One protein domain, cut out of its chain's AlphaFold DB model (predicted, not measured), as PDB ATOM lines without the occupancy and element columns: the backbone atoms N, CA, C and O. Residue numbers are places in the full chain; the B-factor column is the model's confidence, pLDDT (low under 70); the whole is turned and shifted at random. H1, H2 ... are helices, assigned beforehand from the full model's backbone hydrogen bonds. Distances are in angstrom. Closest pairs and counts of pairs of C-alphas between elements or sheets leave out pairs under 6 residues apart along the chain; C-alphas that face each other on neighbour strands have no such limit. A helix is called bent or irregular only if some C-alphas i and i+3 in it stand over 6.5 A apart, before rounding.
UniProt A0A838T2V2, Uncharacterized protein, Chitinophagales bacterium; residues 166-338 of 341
ATOM      1  N   ILE A 166     194.466 235.148 104.380       94.94
ATOM      2  CA  ILE A 166     195.358 236.276 104.711       94.94
ATOM      3  C   ILE A 166     195.384 237.328 103.594       94.94
ATOM      4  O   ILE A 166     195.383 238.523 103.882       94.94
ATOM      5  N   ASP A 167     195.311 236.905 102.332       95.81
ATOM      6  CA  ASP A 167     195.245 237.823 101.193       95.81
ATOM      7  C   ASP A 167     193.987 238.705 101.241       95.81
ATOM      8  O   ASP A 167     194.075 239.921 101.074       95.81
ATOM      9  N   GLU A 168     192.829 238.126 101.572       96.81
ATOM     10  CA  GLU A 168     191.567 238.856 101.750       96.81
ATOM     11  C   GLU A 168     191.629 239.822 102.939       96.81
ATOM     12  O   GLU A 168     191.151 240.952 102.854       96.81
ATOM     13  N   VAL A 169     192.257 239.412 104.046       97.38
ATOM     14  CA  VAL A 169     192.501 240.291 105.202       97.38
ATOM     15  C   VAL A 169     193.316 241.508 104.774       97.38
ATOM     16  O   VAL A 169     192.919 242.639 105.048       97.38
ATOM     17  N   ASN A 170     194.416 241.295 104.054       98.12
ATOM     18  CA  ASN A 170     195.307 242.367 103.615       98.12
ATOM     19  C   ASN A 170     194.618 243.309 102.611       98.12
ATOM     20  O   ASN A 170     194.740 244.533 102.725       98.12
ATOM     21  N   ILE A 171     193.830 242.763 101.677       98.19
ATOM     22  CA  ILE A 171     192.988 243.551 100.765       98.19
ATOM     23  C   ILE A 171     192.014 244.417 101.568       98.19
ATOM     24  O   ILE A 171     191.953 245.632 101.357       98.19
ATOM     25  N   PHE A 172     191.284 243.824 102.516       98.38
ATOM     26  CA  PHE A 172     190.320 244.559 103.325       98.38
ATOM     27  C   PHE A 172     190.981 245.665 104.150       98.38
ATOM     28  O   PHE A 172     190.473 246.782 104.159       98.38
ATOM     29  N   LEU A 173     192.111 245.404 104.812       98.56
ATOM     30  CA  LEU A 173     192.806 246.401 105.633       98.56
ATOM     31  C   LEU A 173     193.240 247.626 104.817       98.56
ATOM     32  O   LEU A 173     193.072 248.765 105.264       98.56
ATOM     33  N   LYS A 174     193.716 247.410 103.586       98.56
ATOM     34  CA  LYS A 174     194.030 248.497 102.654       98.56
ATOM     35  C   LYS A 174     192.785 249.318 102.303       98.56
ATOM     36  O   LYS A 174     192.809 250.544 102.410       98.56
ATOM     37  N   LEU A 175     191.689 248.650 101.928       98.56
ATOM     38  CA  LEU A 175     190.417 249.313 101.612       98.56
ATOM     39  C   LEU A 175     189.848 250.059 102.825       98.56
ATOM     40  O   LEU A 175     189.353 251.174 102.679       98.56
ATOM     41  N   TYR A 176     189.949 249.475 104.019       98.62
ATOM     42  CA  TYR A 176     189.521 250.070 105.280       98.62
ATOM     43  C   TYR A 176     190.229 251.404 105.513       98.62
ATOM     44  O   TYR A 176     189.555 252.427 105.649       98.62
ATOM     45  N   LYS A 177     191.570 251.418 105.486       98.19
ATOM     46  CA  LYS A 177     192.360 252.634 105.726       98.19
ATOM     47  C   LYS A 177     192.089 253.712 104.676       98.19
ATOM     48  O   LYS A 177     191.986 254.888 105.018       98.19
ATOM     49  N   GLU A 178     191.919 253.325 103.413       98.12
ATOM     50  CA  GLU A 178     191.654 254.263 102.318       98.12
ATOM     51  C   GLU A 178     190.239 254.870 102.370       98.12
ATOM     52  O   GLU A 178     190.046 256.060 102.090       98.12
ATOM     53  N   ARG A 179     189.228 254.051 102.682       98.12
ATOM     54  CA  ARG A 179     187.814 254.417 102.524       98.12
ATOM     55  C   ARG A 179     187.196 254.950 103.811       98.12
ATOM     56  O   ARG A 179     186.456 255.930 103.742       98.12
ATOM     57  N   LYS A 180     187.526 254.396 104.987       97.50
ATOM     58  CA  LYS A 180     186.943 254.808 106.284       97.50
ATOM     59  C   LYS A 180     186.920 256.331 106.488       97.50
ATOM     60  O   LYS A 180     185.854 256.839 106.854       97.50
ATOM     61  N   PRO A 181     188.006 257.096 106.240       97.31
ATOM     62  CA  PRO A 181     188.005 258.542 106.491       97.31
ATOM     63  C   PRO A 181     186.958 259.309 105.668       97.31
ATOM     64  O   PRO A 181     186.489 260.366 106.087       97.31
ATOM     65  N   LYS A 182     186.552 258.761 104.515       96.88
ATOM     66  CA  LYS A 182     185.580 259.356 103.587       96.88
ATOM     67  C   LYS A 182     184.129 259.017 103.964       96.88
ATOM     68  O   LYS A 182     183.210 259.724 103.560       96.88
ATOM     69  N   LEU A 183     183.915 257.969 104.764       97.19
ATOM     70  CA  LEU A 183     182.603 257.395 105.075       97.19
ATOM     71  C   LEU A 183     182.121 257.811 106.476       97.19
ATOM     72  O   LEU A 183     182.137 257.024 107.421       97.19
ATOM     73  N   LYS A 184     181.662 259.059 106.630       95.56
ATOM     74  CA  LYS A 184     181.264 259.618 107.945       95.56
ATOM     75  C   LYS A 184     180.198 258.792 108.677       95.56
ATOM     76  O   LYS A 184     180.266 258.631 109.890       95.56
ATOM     77  N   TYR A 185     179.222 258.253 107.950       95.38
ATOM     78  CA  TYR A 185     178.155 257.435 108.537       95.38
ATOM     79  C   TYR A 185     178.666 256.060 109.007       95.38
ATOM     80  O   TYR A 185     178.198 255.544 110.018       95.38
ATOM     81  N   VAL A 186     179.690 255.509 108.343       97.31
ATOM     82  CA  VAL A 186     180.388 254.296 108.797       97.31
ATOM     83  C   VAL A 186     181.176 254.570 110.075       97.31
ATOM     84  O   VAL A 186     181.172 253.736 110.972       97.31
ATOM     85  N   GLN A 187     181.815 255.739 110.198       96.75
ATOM     86  CA  GLN A 187     182.553 256.113 111.413       96.75
ATOM     87  C   GLN A 187     181.646 256.153 112.651       96.75
ATOM     88  O   GLN A 187     182.060 255.724 113.726       96.75
ATOM     89  N   LEU A 188     180.393 256.594 112.499       95.69
ATOM     90  CA  LEU A 188     179.417 256.559 113.586       95.69
ATOM     91  C   LEU A 188     179.094 255.116 114.004       95.69
ATOM     92  O   LEU A 188     179.204 254.791 115.184       95.69
ATOM     93  N   ALA A 189     178.778 254.235 113.048       97.56
ATOM     94  CA  ALA A 189     178.535 252.816 113.329       97.56
ATOM     95  C   ALA A 189     179.758 252.147 113.987       97.56
ATOM     96  O   ALA A 189     179.618 251.418 114.967       97.56
ATOM     97  N   LEU A 190     180.960 252.466 113.502       97.81
ATOM     98  CA  LEU A 190     182.238 252.042 114.073       97.81
ATOM     99  C   LEU A 190     182.415 252.490 115.524       97.81
ATOM    100  O   LEU A 190     182.839 251.682 116.339       97.81
ATOM    101  N   SER A 191     182.080 253.736 115.868       97.50
ATOM    102  CA  SER A 191     182.222 254.220 117.248       97.50
ATOM    103  C   SER A 191     181.305 253.485 118.229       97.50
ATOM    104  O   SER A 191     181.721 253.178 119.347       97.50
ATOM    105  N   PHE A 192     180.082 253.138 117.812       98.06
ATOM    106  CA  PHE A 192     179.156 252.363 118.640       98.06
ATOM    107  C   PHE A 192     179.565 250.897 118.727       98.06
ATOM    108  O   PHE A 192     179.462 250.299 119.798       98.06
ATOM    109  N   TYR A 193     180.091 250.341 117.633       98.00
ATOM    110  CA  TYR A 193     180.700 249.019 117.640       98.00
ATOM    111  C   TYR A 193     181.893 248.974 118.596       98.00
ATOM    112  O   TYR A 193     181.937 248.137 119.480       98.00
ATOM    113  N   GLU A 194     182.834 249.913 118.508       96.19
ATOM    114  CA  GLU A 194     183.967 249.975 119.430       96.19
ATOM    115  C   GLU A 194     183.516 250.151 120.887       96.19
ATOM    116  O   GLU A 194     184.018 249.468 121.784       96.19
ATOM    117  N   SER A 195     182.543 251.035 121.122       95.56
ATOM    118  CA  SER A 195     181.990 251.276 122.455       95.56
ATOM    119  C   SER A 195     181.368 250.015 123.041       95.56
ATOM    120  O   SER A 195     181.558 249.762 124.229       95.56
ATOM    121  N   SER A 196     180.705 249.176 122.231       95.62
ATOM    122  CA  SER A 196     180.122 247.932 122.735       95.62
ATOM    123  C   SER A 196     181.174 247.037 123.381       95.62
ATOM    124  O   SER A 196     180.892 246.445 124.415       95.62
ATOM    125  N   TRP A 197     182.389 246.979 122.833       93.06
ATOM    126  CA  TRP A 197     183.486 246.187 123.398       93.06
ATOM    127  C   TRP A 197     184.052 246.780 124.683       93.06
ATOM    128  O   TRP A 197     184.374 246.041 125.606       93.06
ATOM    129  N   ARG A 198     184.145 248.112 124.768       89.56
ATOM    130  CA  ARG A 198     184.625 248.789 125.983       89.56
ATOM    131  C   ARG A 198     183.670 248.589 127.156       89.56
ATOM    132  O   ARG A 198     184.127 248.432 128.282       89.56
ATOM    133  N   VAL A 199     182.361 248.598 126.890       88.69
ATOM    134  CA  VAL A 199     181.341 248.482 127.943       88.69
ATOM    135  C   VAL A 199     180.996 247.042 128.322       88.69
ATOM    136  O   VAL A 199     180.414 246.804 129.375       88.69
ATOM    137  N   GLN A 200     181.364 246.072 127.482       83.81
ATOM    138  CA  GLN A 200     180.984 244.667 127.644       83.81
ATOM    139  C   GLN A 200     181.467 244.061 128.969       83.81
ATOM    140  O   GLN A 200     180.771 243.212 129.519       83.81
ATOM    141  N   SER A 201     182.621 244.493 129.485       79.25
ATOM    142  CA  SER A 201     183.220 243.944 130.709       79.25
ATOM    143  C   SER A 201     182.446 244.289 131.982       79.25
ATOM    144  O   SER A 201     182.600 243.600 132.987       79.25
ATOM    145  N   TYR A 202     181.603 245.325 131.953       83.81
ATOM    146  CA  TYR A 202     180.845 245.772 133.124       83.81
ATOM    147  C   TYR A 202     179.331 245.844 132.895       83.81
ATOM    148  O   TYR A 202     178.573 245.728 133.857       83.81
ATOM    149  N   ASP A 203     178.870 246.017 131.652       89.62
ATOM    150  CA  ASP A 203     177.446 246.044 131.313       89.62
ATOM    151  C   ASP A 203     177.178 245.433 129.928       89.62
ATOM    152  O   ASP A 203     177.239 246.071 128.870       89.62
ATOM    153  N   TYR A 204     176.808 244.156 129.957       88.44
ATOM    154  CA  TYR A 204     176.462 243.378 128.773       88.44
ATOM    155  C   TYR A 204     175.196 243.899 128.064       88.44
ATOM    156  O   TYR A 204     175.074 243.811 126.839       88.44
ATOM    157  N   THR A 205     174.274 244.515 128.811       92.69
ATOM    158  CA  THR A 205     173.044 245.102 128.264       92.69
ATOM    159  C   THR A 205     173.362 246.364 127.475       92.69
ATOM    160  O   THR A 205     172.936 246.499 126.326       92.69
ATOM    161  N   LEU A 206     174.163 247.265 128.048       94.19
ATOM    162  CA  LEU A 206     174.615 248.475 127.364       94.19
ATOM    163  C   LEU A 206     175.464 248.142 126.132       94.19
ATOM    164  O   LEU A 206     175.352 248.809 125.101       94.19
ATOM    165  N   SER A 207     176.266 247.079 126.211       94.81
ATOM    166  CA  SER A 207     177.026 246.569 125.072       94.81
ATOM    167  C   SER A 207     176.108 246.141 123.925       94.81
ATOM    168  O   SER A 207     176.259 246.605 122.793       94.81
ATOM    169  N   PHE A 208     175.091 245.329 124.223       96.12
ATOM    170  CA  PHE A 208     174.096 244.903 123.240       96.12
ATOM    171  C   PHE A 208     173.317 246.082 122.639       96.12
ATOM    172  O   PHE A 208     173.104 246.140 121.427       96.12
ATOM    173  N   VAL A 209     172.922 247.055 123.464       96.31
ATOM    174  CA  VAL A 209     172.254 248.276 122.990       96.31
ATOM    175  C   VAL A 209     173.174 249.079 122.068       96.31
ATOM    176  O   VAL A 209     172.721 249.529 121.020       96.31
ATOM    177  N   SER A 210     174.462 249.196 122.395       97.31
ATOM    178  CA  SER A 210     175.452 249.876 121.547       97.31
ATOM    179  C   SER A 210     175.584 249.203 120.178       97.31
ATOM    180  O   SER A 210     175.580 249.886 119.156       97.31
ATOM    181  N   LEU A 211     175.587 247.865 120.124       97.94
ATOM    182  CA  LEU A 211     175.554 247.119 118.859       97.94
ATOM    183  C   LEU A 211     174.279 247.397 118.048       97.94
ATOM    184  O   LEU A 211     174.343 247.551 116.830       97.94
ATOM    185  N   CYS A 212     173.121 247.495 118.706       97.25
ATOM    186  CA  CYS A 212     171.875 247.856 118.029       97.25
ATOM    187  C   CYS A 212     171.944 249.278 117.454       97.25
ATOM    188  O   CYS A 212     171.559 249.483 116.310       97.25
ATOM    189  N   ILE A 213     172.496 250.247 118.189       96.50
ATOM    190  CA  ILE A 213     172.688 251.609 117.666       96.50
ATOM    191  C   ILE A 213     173.644 251.598 116.463       96.50
ATOM    192  O   ILE A 213     173.400 252.294 115.479       96.50
ATOM    193  N   ALA A 214     174.694 250.768 116.489       97.75
ATOM    194  CA  ALA A 214     175.568 250.594 115.332       97.75
ATOM    195  C   ALA A 214     174.785 250.110 114.099       97.75
ATOM    196  O   ALA A 214     174.951 250.694 113.029       97.75
ATOM    197  N   LEU A 215     173.890 249.116 114.249       97.00
ATOM    198  CA  LEU A 215     173.006 248.651 113.167       97.00
ATOM    199  C   LEU A 215     172.143 249.780 112.592       97.00
ATOM    200  O   LEU A 215     171.973 249.858 111.378       97.00
ATOM    201  N   GLU A 216     171.626 250.677 113.433       95.31
ATOM    202  CA  GLU A 216     170.780 251.804 112.999       95.31
ATOM    203  C   GLU A 216     171.521 252.781 112.080       95.31
ATOM    204  O   GLU A 216     170.880 253.475 111.291       95.31
ATOM    205  N   GLY A 217     172.859 252.770 112.090       92.31
ATOM    206  CA  GLY A 217     173.703 253.591 111.219       92.31
ATOM    207  C   GLY A 217     173.517 253.360 109.711       92.31
ATOM    208  O   GLY A 217     174.041 254.145 108.921       92.31
ATOM    209  N   ILE A 218     172.776 252.323 109.297       93.31
ATOM    210  CA  ILE A 218     172.435 252.027 107.892       93.31
ATOM    211  C   ILE A 218     171.086 252.618 107.434       93.31
ATOM    212  O   ILE A 218     170.739 252.511 106.259       93.31
ATOM    213  N   VAL A 219     170.300 253.236 108.324       90.19
ATOM    214  CA  VAL A 219     168.965 253.758 107.984       90.19
ATOM    215  C   VAL A 219     168.898 255.269 108.127       90.19
ATOM    216  O   VAL A 219     169.333 255.844 109.118       90.19
ATOM    217  N   GLN A 220     168.267 255.916 107.145       86.69
ATOM    218  CA  GLN A 220     167.889 257.323 107.228       86.69
ATOM    219  C   GLN A 220     166.397 257.489 107.570       86.69
ATOM    220  O   GLN A 220     165.539 256.822 106.981       86.69
ATOM    221  N   GLY A 221     166.097 258.448 108.455       78.38
ATOM    222  CA  GLY A 221     164.739 258.886 108.802       78.38
ATOM    223  C   GLY A 221     164.118 258.155 109.998       78.38
ATOM    224  O   GLY A 221     164.685 257.204 110.525       78.38
ATOM    225  N   SER A 222     162.947 258.626 110.440       67.69
ATOM    226  CA  SER A 222     162.238 258.139 111.637       67.69
ATOM    227  C   SER A 222     161.024 257.247 111.345       67.69
ATOM    228  O   SER A 222     160.454 256.667 112.266       67.69
ATOM    229  N   GLU A 223     160.603 257.117 110.085       65.38
ATOM    230  CA  GLU A 223     159.422 256.332 109.708       65.38
ATOM    231  C   GLU A 223     159.788 254.888 109.336       65.38
ATOM    232  O   GLU A 223     160.750 254.640 108.613       65.38
ATOM    233  N   GLN A 224     159.015 253.919 109.844       66.81
ATOM    234  CA  GLN A 224     159.182 252.475 109.593       66.81
ATOM    235  C   GLN A 224     160.601 251.923 109.838       66.81
ATOM    236  O   GLN A 224     160.977 250.896 109.259       66.81
ATOM    237  N   VAL A 225     161.355 252.558 110.745       81.25
ATOM    238  CA  VAL A 225     162.771 252.265 111.023       81.25
ATOM    239  C   VAL A 225     163.008 250.770 111.198       81.25
ATOM    240  O   VAL A 225     163.888 250.220 110.552       81.25
ATOM    241  N   SER A 226     162.167 250.068 111.965       86.88
ATOM    242  CA  SER A 226     162.361 248.636 112.225       86.88
ATOM    243  C   SER A 226     162.270 247.752 110.973       86.88
ATOM    244  O   SER A 226     163.083 246.845 110.808       86.88
ATOM    245  N   TYR A 227     161.284 247.944 110.087       92.38
ATOM    246  CA  TYR A 227     161.193 247.122 108.869       92.38
ATOM    247  C   TYR A 227     162.318 247.467 107.897       92.38
ATOM    248  O   TYR A 227     163.021 246.572 107.426       92.38
ATOM    249  N   LYS A 228     162.505 248.768 107.658       93.50
ATOM    250  CA  LYS A 228     163.514 249.292 106.744       93.50
ATOM    251  C   LYS A 228     164.915 248.842 107.146       93.50
ATOM    252  O   LYS A 228     165.640 248.304 106.323       93.50
ATOM    253  N   LEU A 229     165.238 248.932 108.433       95.06
ATOM    254  CA  LEU A 229     166.494 248.461 108.999       95.06
ATOM    255  C   LEU A 229     166.745 246.980 108.742       95.06
ATOM    256  O   LEU A 229     167.773 246.613 108.175       95.06
ATOM    257  N   ARG A 230     165.796 246.124 109.137       96.25
ATOM    258  CA  ARG A 230     165.915 244.669 108.961       96.25
ATOM    259  C   ARG A 230     166.150 244.319 107.499       96.25
ATOM    260  O   ARG A 230     167.007 243.497 107.189       96.25
ATOM    261  N   ARG A 231     165.392 244.957 106.607       96.62
ATOM    262  CA  ARG A 231     165.483 244.744 105.165       96.62
ATOM    263  C   ARG A 231     166.819 245.237 104.602       96.62
ATOM    264  O   ARG A 231     167.446 244.503 103.848       96.62
ATOM    265  N   ASN A 232     167.265 246.431 104.981       97.19
ATOM    266  CA  ASN A 232     168.531 247.011 104.531       97.19
ATOM    267  C   ASN A 232     169.719 246.133 104.938       97.19
ATOM    268  O   ASN A 232     170.552 245.817 104.095       97.19
ATOM    269  N   ILE A 233     169.753 245.656 106.187       98.06
ATOM    270  CA  ILE A 233     170.791 244.725 106.655       98.06
ATOM    271  C   ILE A 233     170.726 243.401 105.883       98.06
ATOM    272  O   ILE A 233     171.756 242.873 105.477       98.06
ATOM    273  N   ALA A 234     169.527 242.867 105.634       98.12
ATOM    274  CA  ALA A 234     169.350 241.632 104.871       98.12
ATOM    275  C   ALA A 234     169.829 241.735 103.411       98.12
ATOM    276  O   ALA A 234     170.406 240.779 102.894       98.12
ATOM    277  N   VAL A 235     169.599 242.873 102.747       98.00
ATOM    278  CA  VAL A 235     170.079 243.125 101.377       98.00
ATOM    279  C   VAL A 235     171.589 243.363 101.360       98.00
ATOM    280  O   VAL A 235     172.276 242.794 100.518       98.00
ATOM    281  N   LEU A 236     172.112 244.156 102.299       97.94
ATOM    282  CA  LEU A 236     173.539 244.474 102.366       97.94
ATOM    283  C   LEU A 236     174.390 243.248 102.726       97.94
ATOM    284  O   LEU A 236     175.439 243.025 102.134       97.94
ATOM    285  N   CYS A 237     173.961 242.454 103.707       97.75
ATOM    286  CA  CYS A 237     174.763 241.351 104.236       97.75
ATOM    287  C   CYS A 237     174.433 239.996 103.589       97.75
ATOM    288  O   CYS A 237     175.230 239.063 103.685       97.75
ATOM    289  N   GLY A 238     173.271 239.860 102.943       96.38
ATOM    290  CA  GLY A 238     172.842 238.617 102.302       96.38
ATOM    291  C   GLY A 238     173.322 238.516 100.856       96.38
ATOM    292  O   GLY A 238     172.915 239.293  99.998       96.38
ATOM    293  N   GLY A 239     174.168 237.524 100.564       91.62
ATOM    294  CA  GLY A 239     174.645 237.263  99.200       91.62
ATOM    295  C   GLY A 239     173.642 236.501  98.328       91.62
ATOM    296  O   GLY A 239     173.724 236.552  97.105       91.62
ATOM    297  N   LYS A 240     172.689 235.791  98.941       96.75
ATOM    298  CA  LYS A 240     171.642 235.007  98.269       96.75
ATOM    299  C   LYS A 240     170.286 235.271  98.909       96.75
ATOM    300  O   LYS A 240     170.221 235.651 100.077       96.75
ATOM    301  N   TYR A 241     169.217 234.974  98.172       97.38
ATOM    302  CA  TYR A 241     167.840 235.148  98.640       97.38
ATOM    303  C   TYR A 241     167.596 234.521 100.024       97.38
ATOM    304  O   TYR A 241     167.207 235.225 100.955       97.38
ATOM    305  N   ASP A 242     167.916 233.234 100.195       97.75
ATOM    306  CA  ASP A 242     167.684 232.517 101.458       97.75
ATOM    307  C   ASP A 242     168.486 233.105 102.628       97.75
ATOM    308  O   ASP A 242     167.987 233.202 103.748       97.75
ATOM    309  N   GLN A 243     169.713 233.567 102.359       97.75
ATOM    310  CA  GLN A 243     170.560 234.216 103.362       97.75
ATOM    311  C   GLN A 243     169.951 235.547 103.809       97.75
ATOM    312  O   GLN A 243     169.880 235.823 105.004       97.75
ATOM    313  N   SER A 244     169.467 236.362 102.867       98.12
ATOM    314  CA  SER A 244     168.773 237.610 103.186       98.12
ATOM    315  C   SER A 244     167.507 237.358 104.010       98.12
ATOM    316  O   SER A 244     167.271 238.063 104.988       98.12
ATOM    317  N   VAL A 245     166.712 236.336 103.675       98.12
ATOM    318  CA  VAL A 245     165.513 235.966 104.452       98.12
ATOM    319  C   VAL A 245     165.881 235.557 105.881       98.12
ATOM    320  O   VAL A 245     165.238 236.006 106.833       98.12
ATOM    321  N   LEU A 246     166.935 234.756 106.048       98.19
ATOM    322  CA  LEU A 246     167.437 234.366 107.365       98.19
ATOM    323  C   LEU A 246     167.879 235.586 108.184       98.19
ATOM    324  O   LEU A 246     167.432 235.769 109.319       98.19
ATOM    325  N   ILE A 247     168.704 236.458 107.593       98.38
ATOM    326  CA  ILE A 247     169.193 237.681 108.239       98.38
ATOM    327  C   ILE A 247     168.019 238.580 108.637       98.38
ATOM    328  O   ILE A 247     167.978 239.056 109.770       98.38
ATOM    329  N   LEU A 248     167.027 238.766 107.761       98.00
ATOM    330  CA  LEU A 248     165.818 239.543 108.048       98.00
ATOM    331  C   LEU A 248     165.110 239.038 109.319       98.00
ATOM    332  O   LEU A 248     164.700 239.837 110.169       98.00
ATOM    333  N   GLY A 249     164.975 237.713 109.452       98.00
ATOM    334  CA  GLY A 249     164.390 237.058 110.621       98.00
ATOM    335  C   GLY A 249     165.223 237.251 111.889       98.00
ATOM    336  O   GLY A 249     164.680 237.623 112.930       98.00
ATOM    337  N   ASN A 250     166.541 237.070 111.804       98.44
ATOM    338  CA  ASN A 250     167.445 237.229 112.944       98.44
ATOM    339  C   ASN A 250     167.509 238.680 113.443       98.44
ATOM    340  O   ASN A 250     167.392 238.920 114.644       98.44
ATOM    341  N   VAL A 251     167.610 239.661 112.541       98.00
ATOM    342  CA  VAL A 251     167.613 241.085 112.919       98.00
ATOM    343  C   VAL A 251     166.276 241.473 113.554       98.00
ATOM    344  O   VAL A 251     166.255 242.270 114.489       98.00
ATOM    345  N   LYS A 252     165.153 240.865 113.139       97.12
ATOM    346  CA  LYS A 252     163.879 241.033 113.857       97.12
ATOM    347  C   LYS A 252     163.992 240.617 115.319       97.12
ATOM    348  O   LYS A 252     163.601 241.388 116.187       97.12
ATOM    349  N   LYS A 253     164.541 239.433 115.586       97.00
ATOM    350  CA  LYS A 253     164.688 238.915 116.952       97.00
ATOM    351  C   LYS A 253     165.597 239.800 117.804       97.00
ATOM    352  O   LYS A 253     165.249 240.081 118.945       97.00
ATOM    353  N   ILE A 254     166.698 240.295 117.234       96.94
ATOM    354  CA  ILE A 254     167.587 241.270 117.887       96.94
ATOM    355  C   ILE A 254     166.801 242.523 118.292       96.94
ATOM    356  O   ILE A 254     166.846 242.934 119.451       96.94
ATOM    357  N   TYR A 255     166.033 243.100 117.366       94.75
ATOM    358  CA  TYR A 255     165.278 244.328 117.619       94.75
ATOM    359  C   TYR A 255     164.123 244.153 118.596       94.75
ATOM    360  O   TYR A 255     163.896 245.031 119.427       94.75
ATOM    361  N   ASP A 256     163.418 243.025 118.531       94.62
ATOM    362  CA  ASP A 256     162.388 242.690 119.511       94.62
ATOM    363  C   ASP A 256     163.015 242.596 120.916       94.62
ATOM    364  O   ASP A 256     162.490 243.176 121.864       94.62
ATOM    365  N   THR A 257     164.181 241.945 121.048       95.31
ATOM    366  CA  THR A 257     164.928 241.872 122.316       95.31
ATOM    367  C   THR A 257     165.374 243.257 122.790       95.31
ATOM    368  O   THR A 257     165.135 243.601 123.944       95.31
ATOM    369  N   ARG A 258     165.944 244.097 121.915       94.75
ATOM    370  CA  ARG A 258     166.313 245.487 122.249       94.75
ATOM    371  C   ARG A 258     165.109 246.295 122.721       94.75
ATOM    372  O   ARG A 258     165.218 247.054 123.680       94.75
ATOM    373  N   SER A 259     163.966 246.147 122.055       93.25
ATOM    374  CA  SER A 259     162.717 246.798 122.451       93.25
ATOM    375  C   SER A 259     162.283 246.352 123.847       93.25
ATOM    376  O   SER A 259     161.948 247.188 124.678       93.25
ATOM    377  N   ASP A 260     162.319 245.049 124.123       94.19
ATOM    378  CA  ASP A 260     161.922 244.507 125.422       94.19
ATOM    379  C   ASP A 260     162.863 244.943 126.560       94.19
ATOM    380  O   ASP A 260     162.385 245.218 127.656       94.19
ATOM    381  N   ILE A 261     164.170 245.069 126.299       92.25
ATOM    382  CA  ILE A 261     165.154 245.596 127.262       92.25
ATOM    383  C   ILE A 261     164.862 247.059 127.593       92.25
ATOM    384  O   ILE A 261     164.718 247.414 128.758       92.25
ATOM    385  N   VAL A 262     164.756 247.913 126.570       90.75
ATOM    386  CA  VAL A 262     164.613 249.369 126.756       90.75
ATOM    387  C   VAL A 262     163.272 249.739 127.397       90.75
ATOM    388  O   VAL A 262     163.184 250.744 128.096       90.75
ATOM    389  N   HIS A 263     162.234 248.925 127.189       90.56
ATOM    390  CA  HIS A 263     160.918 249.116 127.801       90.56
ATOM    391  C   HIS A 263     160.694 248.278 129.069       90.56
ATOM    392  O   HIS A 263     159.577 248.250 129.579       90.56
ATOM    393  N   SER A 264     161.732 247.618 129.595       88.19
ATOM    394  CA  SER A 264     161.668 246.819 130.827       88.19
ATOM    395  C   SER A 264     160.578 245.733 130.817       88.19
ATOM    396  O   SER A 264     159.957 245.450 131.841       88.19
ATOM    397  N   ASN A 265     160.356 245.080 129.670       83.12
ATOM    398  CA  ASN A 265     159.393 243.982 129.513       83.12
ATOM    399  C   ASN A 265     159.963 242.659 130.067       83.12
ATOM    400  O   ASN A 265     160.254 241.724 129.313       83.12
ATOM    401  N   VAL A 266     160.141 242.580 131.389       78.75
ATOM    402  CA  VAL A 266     160.815 241.454 132.068       78.75
ATOM    403  C   VAL A 266     160.118 240.108 131.820       78.75
ATOM    404  O   VAL A 266     160.798 239.096 131.656       78.75
ATOM    405  N   ASP A 267     158.790 240.100 131.668       79.25
ATOM    406  CA  ASP A 267     157.985 238.889 131.422       79.25
ATOM    407  C   ASP A 267     158.387 238.126 130.151       79.25
ATOM    408  O   ASP A 267     158.119 236.935 130.009       79.25
ATOM    409  N   ARG A 268     159.066 238.796 129.212       78.00
ATOM    410  CA  ARG A 268     159.543 238.199 127.956       78.00
ATOM    411  C   ARG A 268     160.974 237.673 128.037       78.00
ATOM    412  O   ARG A 268     161.576 237.401 126.996       78.00
ATOM    413  N   ASN A 269     161.538 237.598 129.242       84.81
ATOM    414  CA  ASN A 269     162.899 237.144 129.529       84.81
ATOM    415  C   ASN A 269     163.947 237.655 128.509       84.81
ATOM    416  O   ASN A 269     164.590 236.865 127.806       84.81
ATOM    417  N   PRO A 270     164.082 238.985 128.343       83.88
ATOM    418  CA  PRO A 270     164.976 239.555 127.340       83.88
ATOM    419  C   PRO A 270     166.452 239.209 127.584       83.88
ATOM    420  O   PRO A 270     167.199 239.083 126.621       83.88
ATOM    421  N   TYR A 271     166.866 238.995 128.835       87.56
ATOM    422  CA  TYR A 271     168.259 238.700 129.185       87.56
ATOM    423  C   TYR A 271     168.714 237.306 128.732       87.56
ATOM    424  O   TYR A 271     169.826 237.162 128.228       87.56
ATOM    425  N   ALA A 272     167.847 236.289 128.807       88.12
ATOM    426  CA  ALA A 272     168.164 234.972 128.248       88.12
ATOM    427  C   ALA A 272     168.333 235.031 126.719       88.12
ATOM    428  O   ALA A 272     169.281 234.467 126.174       88.12
ATOM    429  N   ARG A 273     167.450 235.771 126.030       88.69
ATOM    430  CA  ARG A 273     167.565 236.012 124.581       88.69
ATOM    431  C   ARG A 273     168.811 236.815 124.233       88.69
ATOM    432  O   ARG A 273     169.461 236.510 123.242       88.69
ATOM    433  N   LEU A 274     169.154 237.821 125.035       88.69
ATOM    434  CA  LEU A 274     170.357 238.618 124.841       88.69
ATOM    435  C   LEU A 274     171.594 237.717 124.838       88.69
ATOM    436  O   LEU A 274     172.337 237.753 123.863       88.69
ATOM    437  N   ASN A 275     171.760 236.850 125.841       85.50
ATOM    438  CA  ASN A 275     172.894 235.920 125.903       85.50
ATOM    439  C   ASN A 275     172.972 235.017 124.665       85.50
ATOM    440  O   ASN A 275     174.051 234.760 124.142       85.50
ATOM    441  N   GLN A 276     171.824 234.575 124.153       88.50
ATOM    442  CA  GLN A 276     171.758 233.737 122.958       88.50
ATOM    443  C   GLN A 276     172.077 234.504 121.662       88.50
ATOM    444  O   GLN A 276     172.582 233.923 120.702       88.50
ATOM    445  N   TYR A 277     171.722 235.787 121.587       94.31
ATOM    446  CA  TYR A 277     171.793 236.572 120.350       94.31
ATOM    447  C   TYR A 277     173.048 237.435 120.263       94.31
ATOM    448  O   TYR A 277     173.351 237.950 119.185       94.31
ATOM    449  N   TYR A 278     173.767 237.629 121.367       92.81
ATOM    450  CA  TYR A 278     174.849 238.599 121.464       92.81
ATOM    451  C   TYR A 278     175.981 238.336 120.464       92.81
ATOM    452  O   TYR A 278     176.352 239.236 119.712       92.81
ATOM    453  N   ASP A 279     176.469 237.098 120.369       92.44
ATOM    454  CA  ASP A 279     177.549 236.754 119.435       92.44
ATOM    455  C   ASP A 279     177.141 236.941 117.977       92.44
ATOM    456  O   ASP A 279     177.879 237.536 117.187       92.44
ATOM    457  N   TYR A 280     175.919 236.530 117.631       96.25
ATOM    458  CA  TYR A 280     175.368 236.801 116.308       96.25
ATOM    459  C   TYR A 280     175.234 238.311 116.058       96.25
ATOM    460  O   TYR A 280     175.501 238.776 114.955       96.25
ATOM    461  N   THR A 281     174.862 239.094 117.077       97.50
ATOM    462  CA  THR A 281     174.725 240.556 116.976       97.50
ATOM    463  C   THR A 281     176.078 241.217 116.703       97.50
ATOM    464  O   THR A 281     176.181 242.043 115.796       97.50
ATOM    465  N   LYS A 282     177.143 240.805 117.403       96.06
ATOM    466  CA  LYS A 282     178.518 241.243 117.106       96.06
ATOM    467  C   LYS A 282     178.907 240.918 115.663       96.06
ATOM    468  O   LYS A 282     179.446 241.777 114.964       96.06
ATOM    469  N   ALA A 283     178.605 239.697 115.221       96.75
ATOM    470  CA  ALA A 283     178.938 239.210 113.889       96.75
ATOM    471  C   ALA A 283     178.207 239.977 112.773       96.75
ATOM    472  O   ALA A 283     178.838 240.420 111.814       96.75
ATOM    473  N   ILE A 284     176.892 240.192 112.901       98.31
ATOM    474  CA  ILE A 284     176.114 240.908 111.880       98.31
ATOM    475  C   ILE A 284     176.474 242.397 111.815       98.31
ATOM    476  O   ILE A 284     176.521 242.942 110.714       98.31
ATOM    477  N   VAL A 285     176.777 243.050 112.947       98.50
ATOM    478  CA  VAL A 285     177.244 244.450 112.956       98.50
ATOM    479  C   VAL A 285     178.591 244.573 112.256       98.50
ATOM    480  O   VAL A 285     178.751 245.430 111.388       98.50
ATOM    481  N   SER A 286     179.539 243.694 112.588       98.19
ATOM    482  CA  SER A 286     180.834 243.641 111.909       98.19
ATOM    483  C   SER A 286     180.649 243.445 110.400       98.19
ATOM    484  O   SER A 286     181.161 244.241 109.610       98.19
ATOM    485  N   ARG A 287     179.836 242.459 109.987       97.75
ATOM    486  CA  ARG A 287     179.561 242.198 108.568       97.75
ATOM    487  C   ARG A 287     178.952 243.409 107.870       97.75
ATOM    488  O   ARG A 287     179.377 243.739 106.769       97.75
ATOM    489  N   MET A 288     177.988 244.071 108.503       98.38
ATOM    490  CA  MET A 288     177.353 245.274 107.968       98.38
ATOM    491  C   MET A 288     178.384 246.383 107.728       98.38
ATOM    492  O   MET A 288     178.431 246.940 106.636       98.38
ATOM    493  N   ILE A 289     179.243 246.667 108.710       98.62
ATOM    494  CA  ILE A 289     180.281 247.699 108.587       98.62
ATOM    495  C   ILE A 289     181.291 247.334 107.489       98.62
ATOM    496  O   ILE A 289     181.630 248.192 106.672       98.62
ATOM    497  N   ILE A 290     181.735 246.073 107.431       98.31
ATOM    498  CA  ILE A 290     182.623 245.572 106.373       98.31
ATOM    499  C   ILE A 290     181.995 245.827 104.998       98.31
ATOM    500  O   ILE A 290     182.625 246.450 104.149       98.31
ATOM    501  N   GLU A 291     180.740 245.425 104.783       98.19
ATOM    502  CA  GLU A 291     180.067 245.605 103.491       98.19
ATOM    503  C   GLU A 291     179.864 247.087 103.141       98.19
ATOM    504  O   GLU A 291     180.056 247.475 101.990       98.19
ATOM    505  N   MET A 292     179.567 247.958 104.113       98.12
ATOM    506  CA  MET A 292     179.497 249.409 103.871       98.12
ATOM    507  C   MET A 292     180.833 249.966 103.351       98.12
ATOM    508  O   MET A 292     180.842 250.792 102.436       98.12
ATOM    509  N   ILE A 293     181.960 249.496 103.895       98.44
ATOM    510  CA  ILE A 293     183.311 249.875 103.449       98.44
ATOM    511  C   ILE A 293     183.612 249.301 102.058       98.44
ATOM    512  O   ILE A 293     184.145 250.008 101.197       98.44
ATOM    513  N   LEU A 294     183.245 248.042 101.805       98.31
ATOM    514  CA  LEU A 294     183.450 247.388 100.510       98.31
ATOM    515  C   LEU A 294     182.621 248.024  99.390       98.31
ATOM    516  O   LEU A 294     183.092 248.069  98.255       98.31
ATOM    517  N   HIS A 295     181.443 248.572  99.697       98.25
ATOM    518  CA  HIS A 295     180.615 249.300  98.734       98.25
ATOM    519  C   HIS A 295     181.049 250.749  98.490       98.25
ATOM    520  O   HIS A 295     180.761 251.272  97.413       98.25
ATOM    521  N   ASN A 296     181.731 251.387  99.447       97.81
ATOM    522  CA  ASN A 296     182.327 252.722  99.299       97.81
ATOM    523  C   ASN A 296     181.361 253.838  98.844       97.81
ATOM    524  O   ASN A 296     181.742 254.740  98.101       97.81
ATOM    525  N   LEU A 297     180.097 253.801  99.271       97.19
ATOM    526  CA  LEU A 297     179.145 254.874  98.964       97.19
ATOM    527  C   LEU A 297     179.384 256.066  99.894       97.19
ATOM    528  O   LEU A 297     179.402 255.904 101.102       97.19
ATOM    529  N   SER A 298     179.548 257.275  99.360       94.50
ATOM    530  CA  SER A 298     179.980 258.444 100.145       94.50
ATOM    531  C   SER A 298     179.020 258.881 101.256       94.50
ATOM    532  O   SER A 298     179.437 259.547 102.206       94.50
ATOM    533  N   ASP A 299     177.734 258.548 101.146       95.25
ATOM    534  CA  ASP A 299     176.706 259.026 102.060       95.25
ATOM    535  C   ASP A 299     175.585 258.006 102.305       95.25
ATOM    536  O   ASP A 299     175.253 257.164 101.466       95.25
ATOM    537  N   LEU A 300     174.977 258.131 103.485       95.31
ATOM    538  CA  LEU A 300     173.929 257.239 103.969       95.31
ATOM    539  C   LEU A 300     172.656 257.292 103.114       95.31
ATOM    540  O   LEU A 300     171.997 256.271 102.952       95.31
ATOM    541  N   LYS A 301     172.310 258.460 102.557       95.19
ATOM    542  CA  LYS A 301     171.094 258.625 101.751       95.19
ATOM    543  C   LYS A 301     171.193 257.818 100.463       95.19
ATOM    544  O   LYS A 301     170.239 257.137 100.085       95.19
ATOM    545  N   THR A 302     172.348 257.876  99.808       95.69
ATOM    546  CA  THR A 302     172.635 257.082  98.616       95.69
ATOM    547  C   THR A 302     172.571 255.594  98.941       95.69
ATOM    548  O   THR A 302     171.846 254.869  98.265       95.69
ATOM    549  N   LEU A 303     173.239 255.135 100.008       96.38
ATOM    550  CA  LEU A 303     173.172 253.730 100.435       96.38
ATOM    551  C   LEU A 303     171.729 253.270 100.682       96.38
ATOM    552  O   LEU A 303     171.297 252.263 100.128       96.38
ATOM    553  N   ASP A 304     170.976 254.026 101.474       94.62
ATOM    554  CA  ASP A 304     169.596 253.713 101.836       94.62
ATOM    555  C   ASP A 304     168.667 253.641 100.611       94.62
ATOM    556  O   ASP A 304     167.871 252.710 100.484       94.62
ATOM    557  N   THR A 305     168.829 254.570  99.662       94.62
ATOM    558  CA  THR A 305     168.082 254.573  98.393       94.62
ATOM    559  C   THR A 305     168.379 253.311  97.583       94.62
ATOM    560  O   THR A 305     167.457 252.601  97.182       94.62
ATOM    561  N   ARG A 306     169.665 252.976  97.402       96.50
ATOM    562  CA  ARG A 306     170.092 251.793  96.636       96.50
ATOM    563  C   ARG A 306     169.595 250.498  97.268       96.50
ATOM    564  O   ARG A 306     169.114 249.617  96.562       96.50
ATOM    565  N   LEU A 307     169.659 250.386  98.594       95.94
ATOM    566  CA  LEU A 307     169.128 249.226  99.308       95.94
ATOM    567  C   LEU A 307     167.611 249.100  99.129       95.94
ATOM    568  O   LEU A 307     167.118 247.983  98.975       95.94
ATOM    569  N   GLY A 308     166.873 250.213  99.112       92.56
ATOM    570  CA  GLY A 308     165.425 250.233  98.887       92.56
ATOM    571  C   GLY A 308     165.003 249.760  97.491       92.56
ATOM    572  O   GLY A 308     163.984 249.080  97.365       92.56
ATOM    573  N   GLU A 309     165.796 250.070  96.464       95.69
ATOM    574  CA  GLU A 309     165.550 249.680  95.066       95.69
ATOM    575  C   GLU A 309     165.833 248.194  94.789       95.69
ATOM    576  O   GLU A 309     165.226 247.599  93.898       95.69
ATOM    577  N   LEU A 310     166.757 247.589  95.539       96.12
ATOM    578  CA  LEU A 310     167.283 246.249  95.269       96.12
ATOM    579  C   LEU A 310     166.559 245.144  96.033       96.12
ATOM    580  O   LEU A 310     166.065 245.356  97.138       96.12
ATOM    581  N   GLY A 311     166.520 243.940  95.460       94.50
ATOM    582  CA  GLY A 311     165.947 242.755  96.089       94.50
ATOM    583  C   GLY A 311     166.938 241.975  96.958       94.50
ATOM    584  O   GLY A 311     168.120 242.294  97.078       94.50
ATOM    585  N   PHE A 312     166.448 240.903  97.577       97.25
ATOM    586  CA  PHE A 312     167.299 239.940  98.276       97.25
ATOM    587  C   PHE A 312     168.228 239.209  97.297       97.25
ATOM    588  O   PHE A 312     167.782 238.736  96.256       97.25
ATOM    589  N   GLY A 313     169.511 239.091  97.654       93.00
ATOM    590  CA  GLY A 313     170.555 238.518  96.794       93.00
ATOM    591  C   GLY A 313     171.194 239.495  95.797       93.00
ATOM    592  O   GLY A 313     172.108 239.108  95.077       93.00
ATOM    593  N   ASP A 314     170.778 240.765  95.769       95.75
ATOM    594  CA  ASP A 314     171.321 241.776  94.850       95.75
ATOM    595  C   ASP A 314     172.509 242.570  95.425       95.75
ATOM    596  O   ASP A 314     172.852 243.632  94.904       95.75
ATOM    597  N   LYS A 315     173.167 242.066  96.476       95.06
ATOM    598  CA  LYS A 315     174.251 242.757  97.195       95.06
ATOM    599  C   LYS A 315     175.293 243.392  96.267       95.06
ATOM    600  O   LYS A 315     175.559 244.585  96.353       95.06
ATOM    601  N   ALA A 316     175.828 242.630  95.315       95.94
ATOM    602  CA  ALA A 316     176.870 243.110  94.404       95.94
ATOM    603  C   ALA A 316     176.429 244.285  93.498       95.94
ATOM    604  O   ALA A 316     177.273 244.942  92.902       95.94
ATOM    605  N   LYS A 317     175.122 244.570  93.389       97.00
ATOM    606  CA  LYS A 317     174.561 245.650  92.558       97.00
ATOM    607  C   LYS A 317     174.393 246.977  93.311       97.00
ATOM    608  O   LYS A 317     174.028 247.982  92.693       97.00
ATOM    609  N   ILE A 318     174.633 247.000  94.629       97.44
ATOM    610  CA  ILE A 318     174.449 248.198  95.467       97.44
ATOM    611  C   ILE A 318     175.319 249.357  94.957       97.44
ATOM    612  O   ILE A 318     174.811 250.470  94.793       97.44
ATOM    613  N   SER A 319     176.586 249.091  94.622       97.25
ATOM    614  CA  SER A 319     177.523 250.074  94.067       97.25
ATOM    615  C   SER A 319     178.413 249.475  92.974       97.25
ATOM    616  O   SER A 319     178.687 248.279  92.977       97.25
ATOM    617  N   SER A 320     178.880 250.317  92.047       96.19
ATOM    618  CA  SER A 320     179.879 249.948  91.030       96.19
ATOM    619  C   SER A 320     181.271 249.712  91.615       96.19
ATOM    620  O   SER A 320     182.054 248.963  91.044       96.19
ATOM    621  N   ASP A 321     181.560 250.345  92.751       95.62
ATOM    622  CA  ASP A 321     182.867 250.312  93.418       95.62
ATOM    623  C   ASP A 321     182.997 249.117  94.375       95.62
ATOM    624  O   ASP A 321     183.956 249.027  95.152       95.62
ATOM    625  N   TYR A 322     182.011 248.213  94.347       97.62
ATOM    626  CA  TYR A 322     181.991 247.040  95.198       97.62
ATOM    627  C   TYR A 322     183.216 246.167  94.944       97.62
ATOM    628  O   TYR A 322     183.490 245.752  93.819       97.62
ATOM    629  N   THR A 323     183.948 245.874  96.011       96.56
ATOM    630  CA  THR A 323     185.053 244.918  95.987       96.56
ATOM    631  C   THR A 323     184.630 243.704  96.790       96.56
ATOM    632  O   THR A 323     184.475 243.798  98.006       96.56
ATOM    633  N   GLU A 324     184.399 242.578  96.116       94.88
ATOM    634  CA  GLU A 324     184.107 241.330  96.814       94.88
ATOM    635  C   GLU A 324     185.335 240.921  97.623       94.88
ATOM    636  O   GLU A 324     186.431 240.799  97.083       94.88
ATOM    637  N   CYS A 325     185.143 240.787  98.932       94.50
ATOM    638  CA  CYS A 325     186.197 240.434  99.862       94.50
ATOM    639  C   CYS A 325     185.593 239.725 101.077       94.50
ATOM    640  O   CYS A 325     184.586 240.173 101.641       94.50
ATOM    641  N   VAL A 326     186.183 238.600 101.480       94.06
ATOM    642  CA  VAL A 326     185.712 237.803 102.627       94.06
ATOM    643  C   VAL A 326     186.888 237.531 103.565       94.06
ATOM    644  O   VAL A 326     187.438 236.432 103.575       94.06
ATOM    645  N   PRO A 327     187.270 238.513 104.404       93.06
ATOM    646  CA  PRO A 327     188.472 238.399 105.227       93.06
ATOM    647  C   PRO A 327     188.329 237.351 106.341       93.06
ATOM    648  O   PRO A 327     189.331 236.875 106.856       93.06
ATOM    649  N   ASN A 328     187.102 236.958 106.707       93.38
ATOM    650  CA  ASN A 328     186.828 235.914 107.695       93.38
ATOM    651  C   ASN A 328     185.620 235.059 107.269       93.38
ATOM    652  O   ASN A 328     184.463 235.477 107.372       93.38
ATOM    653  N   GLN A 329     185.896 233.838 106.807       91.75
ATOM    654  CA  GLN A 329     184.876 232.902 106.331       91.75
ATOM    655  C   GLN A 329     183.943 232.433 107.459       91.75
ATOM    656  O   GLN A 329     182.733 232.352 107.260       91.75
ATOM    657  N   LYS A 330     184.476 232.200 108.665       91.56
ATOM    658  CA  LYS A 330     183.675 231.779 109.825       91.56
ATOM    659  C   LYS A 330     182.689 232.847 110.268       91.56
ATOM    660  O   LYS A 330     181.553 232.528 110.602       91.56
ATOM    661  N   LEU A 331     183.113 234.110 110.256       91.94
ATOM    662  CA  LEU A 331     182.225 235.245 110.505       91.94
ATOM    663  C   LEU A 331     181.070 235.244 109.498       91.94
ATOM    664  O   LEU A 331     179.911 235.401 109.879       91.94
ATOM    665  N   MET A 332     181.390 235.049 108.216       91.25
ATOM    666  CA  MET A 332     180.383 235.014 107.164       91.25
ATOM    667  C   MET A 332     179.391 233.866 107.376       91.25
ATOM    668  O   MET A 332     178.184 234.092 107.359       91.25
ATOM    669  N   GLU A 333     179.888 232.658 107.635       93.50
ATOM    670  CA  GLU A 333     179.073 231.481 107.948       93.50
ATOM    671  C   GLU A 333     178.179 231.727 109.164       93.50
ATOM    672  O   GLU A 333     176.964 231.561 109.067       93.50
ATOM    673  N   ALA A 334     178.736 232.238 110.265       92.62
ATOM    674  CA  ALA A 334     177.976 232.559 111.469       92.62
ATOM    675  C   ALA A 334     176.780 233.480 111.176       92.62
ATOM    676  O   ALA A 334     175.707 233.278 111.746       92.62
ATOM    677  N   VAL A 335     176.928 234.437 110.258       95.19
ATOM    678  CA  VAL A 335     175.851 235.349 109.852       95.19
ATOM    679  C   VAL A 335     174.821 234.678 108.937       95.19
ATOM    680  O   VAL A 335     173.624 234.918 109.094       95.19
ATOM    681  N   VAL A 336     175.242 233.844 107.981       94.94
ATOM    682  CA  VAL A 336     174.342 233.338 106.924       94.94
ATOM    683  C   VAL A 336     173.818 231.921 107.118       94.94
ATOM    684  O   VAL A 336     172.975 231.493 106.330       94.94
ATOM    685  N   SER A 337     174.285 231.188 108.130       93.88
ATOM    686  CA  SER A 337     173.791 229.839 108.444       93.88
ATOM    687  C   SER A 337     173.142 229.716 109.820       93.88
ATOM    688  O   SER A 337     172.439 228.739 110.077       93.88
ATOM    689  N   THR A 338     173.352 230.677 110.721       93.44
ATOM    690  CA  THR A 338     172.788 230.606 112.074       93.44
ATOM    691  C   THR A 338     171.348 231.091 112.075       93.44
ATOM    692  O   THR A 338     171.081 232.258 111.811       93.44
TER     693      THR A 338
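What this domain is: This is residues 166 to 338 of the 341 residues of an uncharacterized protein of Chitinophagales bacterium (UniProt A0A838T2V2). What is the shape? H6, a kinked helix, runs through the core, and two helical hairpins, H2 with H3 and H4 with H5, pack round it; H1 packs near the end of H6, H7 on H4, and H8 on H5 and H6. What is it made of? The printed part has 173 residues with eight named helices, H1 to H8 in order, and no named strand: all helix. It is compact, with a radius of gyration of 15.5 A and spans of 47 by 33 by 29 A.

How they stand to each other: What comes first? H1, residues 166 to 182, and H2, residues 184 to 199, only just touch, only at the corner, with 3 pairs of C-alphas within 8 A; the closest are Lys 180 and Gln 187, 6.9 A. H2 and H3, residues 204 to 216, form a hairpin at a shallow tilt of 9 degrees; their closest C-alphas, Ser 196 and Ser 207, are 4.1 A apart. What follows? H4, residues 225 to 237, and H5, residues 241 to 262, form a hairpin at a steep tilt of 39 degrees; their closest C-alphas are Ala 234 and Ser 244, 4.4 A. Which helix is the hub? H6, residues 270 to 295, touches H1 to H5 and H8, residues 329 to 337; H2, H3 and H6 form a bundle, a group of helices. H7, residues 300 to 309, touches H4, closest C-alphas Leu 307 and Asn 232, 5.7 A. Are the backbones complete? Every O i to N i+4 pair is within hydrogen-bond range in H3, H4, H5, H7 and H8, against 11 of 13 in H1, 11 of 12 in H2 and 20 of 22 in H6.

Where its parts are: Where are the ends? H1 begins at C-alpha 166 (195.358, 236.276, 104.711), and H8 ends at C-alpha 337 (173.791, 229.839, 108.444). Which helices are irregular? H1, 25.1 A long, has C-alphas 178 and 181 7.0 A apart; H6, 34.0 A long, has C-alphas 276 and 279 7.4 A apart and a kink of 56 degrees near residue 277.

The domain as a whole: How far does it reach? The two C-alphas farthest apart, Asp 167 and Asp 267, are 48.0 A apart. Is it continuous and confident? The printed part has no cut; the link from H7 to H8, residues 310 to 328, is long, and pLDDT is under 70 at residues 222 to 224.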